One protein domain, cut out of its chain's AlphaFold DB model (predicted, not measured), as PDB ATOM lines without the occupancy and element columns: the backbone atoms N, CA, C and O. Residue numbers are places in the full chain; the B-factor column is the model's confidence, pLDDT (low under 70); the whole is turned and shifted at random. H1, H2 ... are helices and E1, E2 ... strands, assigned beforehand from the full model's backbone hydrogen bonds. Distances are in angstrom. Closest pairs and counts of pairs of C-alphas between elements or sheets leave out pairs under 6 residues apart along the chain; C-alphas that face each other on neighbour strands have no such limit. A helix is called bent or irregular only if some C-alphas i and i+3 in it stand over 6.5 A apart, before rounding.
ATOM      1  N   ALA A  13     106.584 125.988 143.539       90.69
ATOM      2  CA  ALA A  13     106.403 126.789 144.748       90.69
ATOM      3  C   ALA A  13     104.951 126.772 145.254       90.69
ATOM      4  O   ALA A  13     104.726 126.582 146.449       90.69
ATOM      5  N   GLU A  14     103.974 126.921 144.357       91.12
ATOM      6  CA  GLU A  14     102.546 126.834 144.697       91.12
ATOM      7  C   GLU A  14     102.182 125.438 145.196       91.12
ATOM      8  O   GLU A  14     101.497 125.305 146.209       91.12
ATOM      9  N   LEU A  15     102.698 124.395 144.537       93.94
ATOM     10  CA  LEU A  15     102.483 123.013 144.953       93.94
ATOM     11  C   LEU A  15     103.097 122.743 146.334       93.94
ATOM     12  O   LEU A  15     102.433 122.190 147.206       93.94
ATOM     13  N   SER A  16     104.337 123.184 146.566       93.81
ATOM     14  CA  SER A  16     105.018 123.060 147.863       93.81
ATOM     15  C   SER A  16     104.251 123.764 148.989       93.81
ATOM     16  O   SER A  16     104.035 123.187 150.058       93.81
ATOM     17  N   TYR A  17     103.759 124.981 148.736       92.31
ATOM     18  CA  TYR A  17     102.915 125.714 149.681       92.31
ATOM     19  C   TYR A  17     101.591 124.985 149.953       92.31
ATOM     20  O   TYR A  17     101.240 124.756 151.113       92.31
ATOM     21  N   GLY A  18     100.892 124.556 148.898       92.88
ATOM     22  CA  GLY A  18      99.633 123.822 149.001       92.88
ATOM     23  C   GLY A  18      99.768 122.518 149.785       92.88
ATOM     24  O   GLY A  18      98.896 122.196 150.587       92.88
ATOM     25  N   LEU A  19     100.886 121.803 149.632       93.19
ATOM     26  CA  LEU A  19     101.183 120.590 150.397       93.19
ATOM     27  C   LEU A  19     101.386 120.864 151.895       93.19
ATOM     28  O   LEU A  19     100.927 120.070 152.713       93.19
ATOM     29  N   CYS A  20     102.016 121.984 152.270       92.62
ATOM     30  CA  CYS A  20     102.146 122.382 153.680       92.62
ATOM     31  C   CYS A  20     100.771 122.679 154.306       92.62
ATOM     32  O   CYS A  20     100.457 122.190 155.394       92.62
ATOM     33  N   CYS A  21      99.918 123.433 153.604       90.50
ATOM     34  CA  CYS A  21      98.537 123.674 154.037       90.50
ATOM     35  C   CYS A  21      97.733 122.370 154.104       90.50
ATOM     36  O   CYS A  21      96.999 122.134 155.058       90.50
ATOM     37  N   PHE A  22      97.908 121.477 153.129       92.38
ATOM     38  CA  PHE A  22      97.217 120.194 153.099       92.38
ATOM     39  C   PHE A  22      97.494 119.371 154.362       92.38
ATOM     40  O   PHE A  22      96.550 118.972 155.036       92.38
ATOM     41  N   ILE A  23      98.759 119.161 154.737       89.12
ATOM     42  CA  ILE A  23      99.093 118.316 155.900       89.12
ATOM     43  C   ILE A  23      98.674 118.922 157.244       89.12
ATOM     44  O   ILE A  23      98.501 118.185 158.212       89.12
ATOM     45  N   SER A  24      98.506 120.245 157.314       87.00
ATOM     46  CA  SER A  24      98.168 120.961 158.548       87.00
ATOM     47  C   SER A  24      96.669 121.227 158.708       87.00
ATOM     48  O   SER A  24      96.163 121.239 159.831       87.00
ATOM     49  N   GLU A  25      95.939 121.407 157.607       90.06
ATOM     50  CA  GLU A  25      94.556 121.893 157.636       90.06
ATOM     51  C   GLU A  25      93.530 120.865 157.153       90.06
ATOM     52  O   GLU A  25      92.345 120.991 157.487       90.06
ATOM     53  N   VAL A  26      93.938 119.847 156.383       88.81
ATOM     54  CA  VAL A  26      92.975 118.925 155.775       88.81
ATOM     55  C   VAL A  26      92.225 118.124 156.841       88.81
ATOM     56  O   VAL A  26      92.790 117.510 157.749       88.81
ATOM     57  N   LYS A  27      90.897 118.117 156.713       83.88
ATOM     58  CA  LYS A  27      89.978 117.395 157.595       83.88
ATOM     59  C   LYS A  27      89.092 116.476 156.777       83.88
ATOM     60  O   LYS A  27      88.827 116.703 155.596       83.88
ATOM     61  N   ARG A  28      88.634 115.408 157.416       80.75
ATOM     62  CA  ARG A  28      87.633 114.505 156.848       80.75
ATOM     63  C   ARG A  28      86.308 115.263 156.656       80.75
ATOM     64  O   ARG A  28      86.088 116.268 157.332       80.75
ATOM     65  N   PRO A  29      85.376 114.768 155.819       79.25
ATOM     66  CA  PRO A  29      84.074 115.416 155.616       79.25
ATOM     67  C   PRO A  29      83.260 115.620 156.904       79.25
ATOM     68  O   PRO A  29      82.461 116.542 157.000       79.25
ATOM     69  N   ASN A  30      83.488 114.778 157.913       77.31
ATOM     70  CA  ASN A  30      82.879 114.890 159.240       77.31
ATOM     71  C   ASN A  30      83.607 115.881 160.180       77.31
ATOM     72  O   ASN A  30      83.300 115.927 161.366       77.31
ATOM     73  N   GLY A  31      84.611 116.615 159.691       82.25
ATOM     74  CA  GLY A  31      85.398 117.591 160.448       82.25
ATOM     75  C   GLY A  31      86.535 117.012 161.296       82.25
ATOM     76  O   GLY A  31      87.314 117.781 161.860       82.25
ATOM     77  N   THR A  32      86.673 115.686 161.387       82.19
ATOM     78  CA  THR A  32      87.750 115.064 162.178       82.19
ATOM     79  C   THR A  32      89.103 115.143 161.456       82.19
ATOM     80  O   THR A  32      89.143 115.042 160.223       82.19
ATOM     81  N   PRO A  33      90.219 115.338 162.184       80.94
ATOM     82  CA  PRO A  33      91.544 115.379 161.574       80.94
ATOM     83  C   PRO A  33      91.934 114.006 161.011       80.94
ATOM     84  O   PRO A  33      91.467 112.956 161.469       80.94
ATOM     85  N   TYR A  34      92.805 114.000 160.005       82.19
ATOM     86  CA  TYR A  34      93.440 112.764 159.555       82.19
ATOM     87  C   TYR A  34      94.535 112.330 160.534       82.19
ATOM     88  O   TYR A  34      95.176 113.157 161.177       82.19
ATOM     89  N   THR A  35      94.752 111.019 160.645       80.69
ATOM     90  CA  THR A  35      95.940 110.500 161.335       80.69
ATOM     91  C   THR A  35      97.178 110.736 160.463       80.69
ATOM     92  O   THR A  35      97.036 110.748 159.232       80.69
ATOM     93  N   PRO A  36      98.382 110.868 161.052       78.81
ATOM     94  CA  PRO A  36      99.625 111.014 160.290       78.81
ATOM     95  C   PRO A  36      99.797 109.954 159.190       78.81
ATOM     96  O   PRO A  36     100.169 110.277 158.068       78.81
ATOM     97  N   ASP A  37      99.421 108.705 159.466       71.75
ATOM     98  CA  ASP A  37      99.513 107.568 158.540       71.75
ATOM     99  C   ASP A  37      98.605 107.773 157.331       71.75
ATOM    100  O   ASP A  37      98.996 107.548 156.189       71.75
ATOM    101  N   SER A  38      97.376 108.236 157.582       77.88
ATOM    102  CA  SER A  38      96.416 108.516 156.517       77.88
ATOM    103  C   SER A  38      96.929 109.643 155.625       77.88
ATOM    104  O   SER A  38      96.844 109.536 154.405       77.88
ATOM    105  N   LEU A  39      97.496 110.699 156.221       81.62
ATOM    106  CA  LEU A  39      98.130 111.790 155.478       81.62
ATOM    107  C   LEU A  39      99.322 111.290 154.662       81.62
ATOM    108  O   LEU A  39      99.495 111.720 153.526       81.62
ATOM    109  N   PHE A  40     100.080 110.327 155.189       79.50
ATOM    110  CA  PHE A  40     101.184 109.724 154.457       79.50
ATOM    111  C   PHE A  40     100.747 109.020 153.177       79.50
ATOM    112  O   PHE A  40     101.291 109.300 152.107       79.50
ATOM    113  N   TYR A  41      99.705 108.193 153.246       76.25
ATOM    114  CA  TYR A  41      99.157 107.550 152.050       76.25
ATOM    115  C   TYR A  41      98.545 108.547 151.062       76.25
ATOM    116  O   TYR A  41      98.676 108.361 149.853       76.25
ATOM    117  N   LEU A  42      97.923 109.624 151.547       81.12
ATOM    118  CA  LEU A  42      97.407 110.679 150.674       81.12
ATOM    119  C   LEU A  42      98.543 111.391 149.925       81.12
ATOM    120  O   LEU A  42      98.445 111.575 148.714       81.12
ATOM    121  N   CYS A  43      99.650 111.715 150.600       85.00
ATOM    122  CA  CYS A  43     100.827 112.298 149.954       85.00
ATOM    123  C   CYS A  43     101.477 111.338 148.942       85.00
ATOM    124  O   CYS A  43     101.892 111.781 147.873       85.00
ATOM    125  N   LEU A  44     101.521 110.028 149.219       79.69
ATOM    126  CA  LEU A  44     101.968 109.032 148.233       79.69
ATOM    127  C   LEU A  44     101.059 109.001 146.997       79.69
ATOM    128  O   LEU A  44     101.559 108.954 145.874       79.69
ATOM    129  N   GLY A  45      99.740 109.075 147.192       79.56
ATOM    130  CA  GLY A  45      98.775 109.178 146.096       79.56
ATOM    131  C   GLY A  45      98.998 110.426 145.238       79.56
ATOM    132  O   GLY A  45      98.978 110.334 144.014       79.56
ATOM    133  N   ILE A  46      99.289 111.572 145.865       85.44
ATOM    134  CA  ILE A  46      99.641 112.809 145.153       85.44
ATOM    135  C   ILE A  46     100.936 112.624 144.351       85.44
ATOM    136  O   ILE A  46     100.962 112.950 143.168       85.44
ATOM    137  N   GLN A  47     101.990 112.056 144.947       85.81
ATOM    138  CA  GLN A  47     103.249 111.779 144.243       85.81
ATOM    139  C   GLN A  47     103.046 110.867 143.024       85.81
ATOM    140  O   GLN A  47     103.620 111.129 141.965       85.81
ATOM    141  N   GLN A  48     102.239 109.810 143.163       78.69
ATOM    142  CA  GLN A  48     101.914 108.901 142.064       78.69
ATOM    143  C   GLN A  48     101.141 109.630 140.960       78.69
ATOM    144  O   GLN A  48     101.504 109.518 139.791       78.69
ATOM    145  N   TYR A  49     100.132 110.427 141.323       80.25
ATOM    146  CA  TYR A  49      99.344 111.202 140.366       80.25
ATOM    147  C   TYR A  49     100.204 112.203 139.585       80.25
ATOM    148  O   TYR A  49     100.079 112.300 138.366       80.25
ATOM    149  N   LEU A  50     101.110 112.923 140.257       82.50
ATOM    150  CA  LEU A  50     102.047 113.840 139.600       82.50
ATOM    151  C   LEU A  50     102.912 113.093 138.572       82.50
ATOM    152  O   LEU A  50     103.016 113.531 137.425       82.50
ATOM    153  N   PHE A  51     103.454 111.934 138.954       80.81
ATOM    154  CA  PHE A  51     104.303 111.117 138.088       80.81
ATOM    155  C   PHE A  51     103.555 110.559 136.868       80.81
ATOM    156  O   PHE A  51     104.039 110.692 135.743       80.81
ATOM    157  N   GLU A  52     102.362 109.984 137.061       80.75
ATOM    158  CA  GLU A  52     101.522 109.450 135.973       80.75
ATOM    159  C   GLU A  52     101.132 110.520 134.947       80.75
ATOM    160  O   GLU A  52     100.933 110.213 133.773       80.75
ATOM    161  N   ASN A  53     101.081 111.781 135.377       83.19
ATOM    162  CA  ASN A  53     100.769 112.931 134.536       83.19
ATOM    163  C   ASN A  53     102.017 113.716 134.087       83.19
ATOM    164  O   ASN A  53     101.910 114.855 133.633       83.19
ATOM    165  N   GLY A  54     103.212 113.122 134.188       83.38
ATOM    166  CA  GLY A  54     104.443 113.655 133.595       83.38
ATOM    167  C   GLY A  54     105.196 114.693 134.434       83.38
ATOM    168  O   GLY A  54     106.220 115.206 133.977       83.38
ATOM    169  N   ARG A  55     104.761 114.987 135.666       86.44
ATOM    170  CA  ARG A  55     105.556 115.770 136.625       86.44
ATOM    171  C   ARG A  55     106.533 114.847 137.345       86.44
ATOM    172  O   ARG A  55     106.153 114.046 138.190       86.44
ATOM    173  N   VAL A  56     107.813 114.978 137.005       83.69
ATOM    174  CA  VAL A  56     108.904 114.123 137.517       83.69
ATOM    175  C   VAL A  56     109.457 114.550 138.881       83.69
ATOM    176  O   VAL A  56     110.381 113.924 139.394       83.69
ATOM    177  N   GLU A  57     108.919 115.624 139.455       83.38
ATOM    178  CA  GLU A  57     109.338 116.168 140.747       83.38
ATOM    179  C   GLU A  57     109.023 115.186 141.884       83.38
ATOM    180  O   GLU A  57     107.977 114.525 141.892       83.38
ATOM    181  N   ASN A  58     109.914 115.113 142.869       83.25
ATOM    182  CA  ASN A  58     109.737 114.298 144.060       83.25
ATOM    183  C   ASN A  58     109.373 115.175 145.263       83.25
ATOM    184  O   ASN A  58     110.244 115.807 145.864       83.25
ATOM    185  N   ILE A  59     108.101 115.158 145.666       84.31
ATOM    186  CA  ILE A  59     107.585 116.021 146.738       84.31
ATOM    187  C   ILE A  59     108.206 115.719 148.111       84.31
ATOM    188  O   ILE A  59     108.104 116.537 149.015       84.31
ATOM    189  N   PHE A  60     108.844 114.557 148.289       81.31
ATOM    190  CA  PHE A  60     109.470 114.163 149.554       81.31
ATOM    191  C   PHE A  60     110.967 114.486 149.613       81.31
ATOM    192  O   PHE A  60     111.488 114.752 150.698       81.31
ATOM    193  N   MET A  61     111.660 114.438 148.472       76.25
ATOM    194  CA  MET A  61     113.127 114.473 148.413       76.25
ATOM    195  C   MET A  61     113.682 115.735 147.749       76.25
ATOM    196  O   MET A  61     114.828 116.103 148.018       76.25
ATOM    197  N   ASP A  62     112.910 116.395 146.884       80.75
ATOM    198  CA  ASP A  62     113.404 117.555 146.152       80.75
ATOM    199  C   ASP A  62     113.501 118.785 147.061       80.75
ATOM    200  O   ASP A  62     112.641 119.078 147.890       80.75
ATOM    201  N   GLN A  63     114.560 119.564 146.847       78.44
ATOM    202  CA  GLN A  63     114.954 120.704 147.688       78.44
ATOM    203  C   GLN A  63     113.856 121.773 147.811       78.44
ATOM    204  O   GLN A  63     113.729 122.426 148.849       78.44
ATOM    205  N   PHE A  64     113.049 121.946 146.761       89.62
ATOM    206  CA  PHE A  64     111.931 122.894 146.732       89.62
ATOM    207  C   PHE A  64     110.802 122.532 147.712       89.62
ATOM    208  O   PHE A  64     109.994 123.391 148.069       89.62
ATOM    209  N   TYR A  65     110.776 121.289 148.196       88.31
ATOM    210  CA  TYR A  65     109.800 120.784 149.157       88.31
ATOM    211  C   TYR A  65     110.381 120.617 150.566       88.31
ATOM    212  O   TYR A  65     109.692 120.118 151.446       88.31
ATOM    213  N   ASN A  66     111.603 121.094 150.842       85.69
ATOM    214  CA  ASN A  66     112.258 120.936 152.152       85.69
ATOM    215  C   ASN A  66     111.392 121.378 153.341       85.69
ATOM    216  O   ASN A  66     111.427 120.741 154.394       85.69
ATOM    217  N   LYS A  67     110.620 122.460 153.184       89.75
ATOM    218  CA  LYS A  67     109.701 122.929 154.227       89.75
ATOM    219  C   LYS A  67     108.605 121.895 154.495       89.75
ATOM    220  O   LYS A  67     108.456 121.460 155.635       89.75
ATOM    221  N   PHE A  68     107.914 121.460 153.442       90.62
ATOM    222  CA  PHE A  68     106.928 120.384 153.509       90.62
ATOM    223  C   PHE A  68     107.540 119.119 154.123       90.62
ATOM    224  O   PHE A  68     107.022 118.614 155.113       90.62
ATOM    225  N   SER A  69     108.682 118.650 153.614       82.88
ATOM    226  CA  SER A  69     109.346 117.438 154.097       82.88
ATOM    227  C   SER A  69     109.718 117.529 155.578       82.88
ATOM    228  O   SER A  69     109.582 116.541 156.300       82.88
ATOM    229  N   ALA A  70     110.152 118.695 156.064       80.56
ATOM    230  CA  ALA A  70     110.477 118.901 157.473       80.56
ATOM    231  C   ALA A  70     109.232 118.856 158.376       80.56
ATOM    232  O   ALA A  70     109.242 118.163 159.397       80.56
ATOM    233  N   GLU A  71     108.157 119.554 157.999       87.88
ATOM    234  CA  GLU A  71     106.885 119.556 158.738       87.88
ATOM    235  C   GLU A  71     106.248 118.162 158.745       87.88
ATOM    236  O   GLU A  71     105.863 117.644 159.795       87.88
ATOM    237  N   PHE A  72     106.242 117.506 157.588       83.25
ATOM    238  CA  PHE A  72     105.720 116.163 157.402       83.25
ATOM    239  C   PHE A  72     106.518 115.109 158.182       83.25
ATOM    240  O   PHE A  72     105.939 114.257 158.854       83.25
ATOM    241  N   THR A  73     107.853 115.214 158.195       77.00
ATOM    242  CA  THR A  73     108.705 114.372 159.049       77.00
ATOM    243  C   THR A  73     108.396 114.604 160.523       77.00
ATOM    244  O   THR A  73     108.349 113.648 161.292       77.00
ATOM    245  N   CYS A  74     108.166 115.855 160.937       81.62
ATOM    246  CA  CYS A  74     107.821 116.181 162.319       81.62
ATOM    247  C   CYS A  74     106.489 115.549 162.738       81.62
ATOM    248  O   CYS A  74     106.417 114.935 163.798       81.62
ATOM    249  N   MET A  75     105.476 115.628 161.874       81.75
ATOM    250  CA  MET A  75     104.169 115.000 162.074       81.75
ATOM    251  C   MET A  75     104.268 113.475 162.239       81.75
ATOM    252  O   MET A  75     103.520 112.882 163.014       81.75
ATOM    253  N   LEU A  76     105.207 112.835 161.539       72.69
ATOM    254  CA  LEU A  76     105.433 111.391 161.603       72.69
ATOM    255  C   LEU A  76     106.343 110.951 162.764       72.69
ATOM    256  O   LEU A  76     106.537 109.753 162.941       72.69
ATOM    257  N   LYS A  77     106.897 111.859 163.583       70.31
ATOM    258  CA  LYS A  77     107.823 111.482 164.677       70.31
ATOM    259  C   LYS A  77     107.194 110.556 165.714       70.31
ATOM    260  O   LYS A  77     107.870 109.662 166.213       70.31
ATOM    261  N   ASP A  78     105.910 110.748 165.994       56.50
ATOM    262  CA  ASP A  78     105.153 109.927 166.943       56.50
ATOM    263  C   ASP A  78     104.360 108.810 166.251       56.50
ATOM    264  O   ASP A  78     103.535 108.138 166.880       56.50
ATOM    265  N   PHE A  79     104.603 108.593 164.952       59.81
ATOM    266  CA  PHE A  79     103.964 107.526 164.202       59.81
ATOM    267  C   PHE A  79     104.307 106.173 164.827       59.81
ATOM    268  O   PHE A  79     105.454 105.722 164.839       59.81
ATOM    269  N   LYS A  80     103.271 105.496 165.318       54.53
ATOM    270  CA  LYS A  80     103.335 104.085 165.674       54.53
ATOM    271  C   LYS A  80     102.523 103.323 164.639       54.53
ATOM    272  O   LYS A  80     101.299 103.453 164.665       54.53
ATOM    273  N   PRO A  81     103.150 102.519 163.761       52.78
ATOM    274  CA  PRO A  81     102.396 101.681 162.846       52.78
ATOM    275  C   PRO A  81     101.395 100.851 163.649       52.78
ATOM    276  O   PRO A  81     101.770 100.166 164.608       52.78
ATOM    277  N   SER A  82     100.114 100.940 163.278       49.03
ATOM    278  CA  SER A  82      99.063 100.074 163.813       49.03
ATOM    279  C   SER A  82      99.282  98.668 163.263       49.03
ATOM    280  O   SER A  82      98.642  98.204 162.325       49.03
ATOM    281  N   VAL A  83     100.285  97.998 163.818       51.44
ATOM    282  CA  VAL A  83     100.521  96.582 163.602       51.44
ATOM    283  C   VAL A  83      99.438  95.869 164.401       51.44
ATOM    284  O   VAL A  83      99.440  95.911 165.637       51.44
ATOM    285  N   THR A  84      98.474  95.265 163.707       53.03
ATOM    286  CA  THR A  84      97.401  94.493 164.343       53.03
ATOM    287  C   THR A  84      97.987  93.416 165.252       53.03
ATOM    288  O   THR A  84      99.087  92.908 165.019       53.03
ATOM    289  N   ALA A  85      97.261  93.047 166.312       55.06
ATOM    290  CA  ALA A  85      97.706  92.009 167.249       55.06
ATOM    291  C   ALA A  85      98.088  90.697 166.529       55.06
ATOM    292  O   ALA A  85      99.042  90.032 166.926       55.06
ATOM    293  N   SER A  86      97.412  90.390 165.419       50.75
ATOM    294  CA  SER A  86      97.686  89.248 164.543       50.75
ATOM    295  C   SER A  86      99.073  89.291 163.886       50.75
ATOM    296  O   SER A  86      99.693  88.246 163.711       50.75
ATOM    297  N   VAL A  87      99.586  90.480 163.549       51.75
ATOM    298  CA  VAL A  87     100.941  90.658 162.997       51.75
ATOM    299  C   VAL A  87     101.985  90.699 164.117       51.75
ATOM    300  O   VAL A  87     103.061  90.129 163.965       51.75
ATOM    301  N   LYS A  88     101.655  91.249 165.298       53.62
ATOM    302  CA  LYS A  88     102.552  91.225 166.474       53.62
ATOM    303  C   LYS A  88     102.898  89.811 166.958       53.62
ATOM    304  O   LYS A  88     103.949  89.629 167.561       53.62
ATOM    305  N   GLN A  89     102.036  88.821 166.709       55.72
ATOM    306  CA  GLN A  89     102.301  87.414 167.044       55.72
ATOM    307  C   GLN A  89     103.180  86.681 166.015       55.72
ATOM    308  O   GLN A  89     103.649  85.581 166.296       55.72
ATOM    309  N   ARG A  90     103.430  87.272 164.839       55.88
ATOM    310  CA  ARG A  90     104.276  86.698 163.784       55.88
ATOM    311  C   ARG A  90     105.618  87.424 163.745       55.88
ATOM    312  O   ARG A  90     105.854  88.286 162.908       55.88
ATOM    313  N   SER A  91     106.514  87.052 164.656       53.28
ATOM    314  CA  SER A  91     107.890  87.576 164.737       53.28
ATOM    315  C   SER A  91     108.773  87.226 163.531       53.28
ATOM    316  O   SER A  91     109.925  87.638 163.472       53.28
ATOM    317  N   ASN A  92     108.257  86.452 162.580       57.22
ATOM    318  CA  ASN A  92     108.953  85.972 161.396       57.22
ATOM    319  C   ASN A  92     108.556  86.703 160.101       57.22
ATOM    320  O   ASN A  92     109.046  86.323 159.044       57.22
ATOM    321  N   VAL A  93     107.685  87.725 160.151       54.97
ATOM    322  CA  VAL A  93     107.241  88.440 158.941       54.97
ATOM    323  C   VAL A  93     107.138  89.950 159.187       54.97
ATOM    324  O   VAL A  93     106.093  90.467 159.568       54.97
ATOM    325  N   PHE A  94     108.245  90.665 158.972       56.47
ATOM    326  CA  PHE A  94     108.331  92.126 159.157       56.47
ATOM    327  C   PHE A  94     108.081  92.934 157.876       56.47
ATOM    328  O   PHE A  94     107.945  94.152 157.924       56.47
ATOM    329  N   TYR A  95     108.019  92.260 156.735       64.88
ATOM    330  CA  TYR A  95     107.908  92.842 155.403       64.88
ATOM    331  C   TYR A  95     106.626  92.302 154.782       64.88
ATOM    332  O   TYR A  95     106.646  91.324 154.056       64.88
ATOM    333  N   LEU A  96     105.480  92.863 155.155       65.62
ATOM    334  CA  LEU A  96     104.189  92.448 154.610       65.62
ATOM    335  C   LEU A  96     103.812  93.328 153.418       65.62
ATOM    336  O   LEU A  96     104.063  94.534 153.426       65.62
ATOM    337  N   LEU A  97     103.173  92.731 152.413       60.31
ATOM    338  CA  LEU A  97     102.609  93.489 151.299       60.31
ATOM    339  C   LEU A  97     101.486  94.407 151.804       60.31
ATOM    340  O   LEU A  97     100.665  93.947 152.604       60.31
ATOM    341  N   PRO A  98     101.388  95.662 151.330       61.41
ATOM    342  CA  PRO A  98     100.225  96.508 151.587       61.41
ATOM    343  C   PRO A  98      98.939  95.820 151.115       61.41
ATOM    344  O   PRO A  98      98.918  95.186 150.057       61.41
ATOM    345  N   GLU A  99      97.862  95.930 151.891       61.78
ATOM    346  CA  GLU A  99      96.571  95.368 151.488       61.78
ATOM    347  C   GLU A  99      96.019  96.142 150.282       61.78
ATOM    348  O   GLU A  99      95.978  97.372 150.293       61.78
ATOM    349  N   ARG A 100      95.557  95.438 149.238       51.84
ATOM    350  CA  ARG A 100      95.194  96.060 147.942       51.84
ATOM    351  C   ARG A 100      94.065  97.091 148.036       51.84
ATOM    352  O   ARG A 100      93.895  97.902 147.131       51.84
ATOM    353  N   CYS A 101      93.286  97.045 149.111       54.25
ATOM    354  CA  CYS A 101      92.155  97.932 149.364       54.25
ATOM    355  C   CYS A 101      92.311  98.702 150.683       54.25
ATOM    356  O   CYS A 101      91.303  99.047 151.303       54.25
ATOM    357  N   CYS A 102      93.543  98.934 151.158       51.47
ATOM    358  CA  CYS A 102      93.762  99.656 152.406       51.47
ATOM    359  C   CYS A 102      93.199 101.083 152.309       51.47
ATOM    360  O   CYS A 102      93.767 101.982 151.695       51.47
ATOM    361  N   VAL A 103      92.040 101.288 152.930       52.50
ATOM    362  CA  VAL A 103      91.443 102.608 153.124       52.50
ATOM    363  C   VAL A 103      91.868 103.168 154.486       52.50
ATOM    364  O   VAL A 103      92.152 102.388 155.397       52.50
ATOM    365  N   PRO A 104      91.843 104.498 154.691       47.09
ATOM    366  CA  PRO A 104      92.247 105.147 155.947       47.09
ATOM    367  C   PRO A 104      91.543 104.654 157.223       47.09
ATOM    368  O   PRO A 104      92.003 104.931 158.325       47.09
ATOM    369  N   ASN A 105      90.411 103.955 157.086       50.84
ATOM    370  CA  ASN A 105      89.641 103.392 158.200       50.84
ATOM    371  C   ASN A 105      89.802 101.865 158.331       50.84
ATOM    372  O   ASN A 105      89.137 101.256 159.167       50.84
ATOM    373  N   SER A 106      90.622 101.230 157.486       50.34
ATOM    374  CA  SER A 106      90.828  99.784 157.529       50.34
ATOM    375  C   SER A 106      91.589  99.405 158.802       50.34
ATOM    376  O   SER A 106      92.615 100.020 159.087       50.34
ATOM    377  N   PRO A 107      91.150  98.378 159.550       51.78
ATOM    378  CA  PRO A 107      91.935  97.835 160.651       51.78
ATOM    379  C   PRO A 107      93.140  97.019 160.156       51.78
ATOM    380  O   PRO A 107      94.008  96.690 160.954       51.78
ATOM    381  N   LEU A 108      93.194  96.672 158.864       54.34
ATOM    382  CA  LEU A 108      94.256  95.890 158.234       54.34
ATOM    383  C   LEU A 108      94.877  96.711 157.098       54.34
ATOM    384  O   LEU A 108      94.242  96.950 156.069       54.34
ATOM    385  N   TRP A 109      96.105  97.181 157.310       59.00
ATOM    386  CA  TRP A 109      96.873  97.946 156.314       59.00
ATOM    387  C   TRP A 109      97.873  97.096 155.547       59.00
ATOM    388  O   TRP A 109      98.246  97.428 154.426       59.00
ATOM    389  N   PHE A 110      98.260  95.974 156.137       64.19
ATOM    390  CA  PHE A 110      99.156  95.012 155.538       64.19
ATOM    391  C   PHE A 110      98.413  93.699 155.365       64.19
ATOM    392  O   PHE A 110      97.713  93.246 156.278       64.19
ATOM    393  N   SER A 111      98.577  93.105 154.192       63.91
ATOM    394  CA  SER A 111      98.125  91.752 153.929       63.91
ATOM    395  C   SER A 111      98.869  90.764 154.820       63.91
ATOM    396  O   SER A 111      99.918  91.060 155.390       63.91
ATOM    397  N   THR A 112      98.343  89.547 154.924       66.19
ATOM    398  CA  THR A 112      99.040  88.451 155.617       66.19
ATOM    399  C   THR A 112     100.164  87.827 154.784       66.19
ATOM    400  O   THR A 112     100.825  86.898 155.254       66.19
ATOM    401  N   THR A 113     100.388  88.340 153.572       69.00
ATOM    402  CA  THR A 113     101.370  87.836 152.618       69.00
ATOM    403  C   THR A 113     102.704  88.562 152.813       69.00
ATOM    404  O   THR A 113     102.727  89.799 152.811       69.00
ATOM    405  N   PRO A 114     103.822  87.833 152.973       71.31
ATOM    406  CA  PRO A 114     105.144  88.445 152.977       71.31
ATOM    407  C   PRO A 114     105.448  89.101 151.621       71.31
ATOM    408  O   PRO A 114     104.975  88.645 150.580       71.31
ATOM    409  N   LEU A 115     106.254  90.158 151.644       76.12
ATOM    410  CA  LEU A 115     106.972  90.657 150.479       76.12
ATOM    411  C   LEU A 115     107.858  89.528 149.960       76.12
ATOM    412  O   LEU A 115     108.513  88.843 150.746       76.12
ATOM    413  N   ASP A 116     107.881  89.352 148.649       78.69
ATOM    414  CA  ASP A 116     108.802  88.421 148.024       78.69
ATOM    415  C   ASP A 116     110.234  88.977 148.017       78.69
ATOM    416  O   ASP A 116     110.461  90.194 148.050       78.69
TER     417      ASP A 116
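This is residues 13 to 116 of the 141 residues of the protein "DUF3504 domain-containing protein" of Takifugu bimaculatus (UniProt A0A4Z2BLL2). The domain has two lobes: three helices, H1 to H3, gathered loosely, with H1 and H3 side by side and H2 running against them, and a small lobe of the short helix H4 and the two-strand hairpin E1 and E2. The printed part has 104 residues, with named elements in the order H1, H2, H3, H4, E1, E2. The class is mostly helix, and the sheet, of order E1 - E2, is antiparallel. The whole is only just loose, close to compact, with a radius of gyration of the C-alphas of 15.5 A and spans of 45 by 33 by 24 A.

H1, residues 13 to 25, H2, residues 36 to 52, and H3, residues 63 to 75, form an up and down bundle, each running against the one before. H1 and H3 touch, the same way at a shallow tilt of 7 degrees; their closest C-alphas, of Cys 20 and Phe 68, are 5.2 A apart. H2 is close to H1 but not clearly touching; the closest C-alphas, of Ile 23 and Leu 39, are 6.6 A apart. H4, residues 85 to 88, is apart from H3. E1, residues 96 to 98, and E2, residues 110 to 114, form a hairpin, with N 111 and O 97 2.8 A apart, within hydrogen-bond range. Every O i to N i+4 pair is within range in H1 and H2, 7 of 9 in H3; H4 is too short for such a pair.

H1, 18.2 A long, begins at C-alpha 13 (106.403, 126.789, 144.748). H2 measures 24.4 A and H3 18.9 A. H3 is irregular: C-alphas 64 and 67 are 7.8 A apart. E2 ends at C-alpha 114 (105.144, 88.445, 152.977).

The C-alphas farthest apart, of Ala 13 and Gln 89, are 45.4 A apart. The printed part has no cut, and the link from E1 to E2 is long. Residues 78 to 113 have pLDDT under 70.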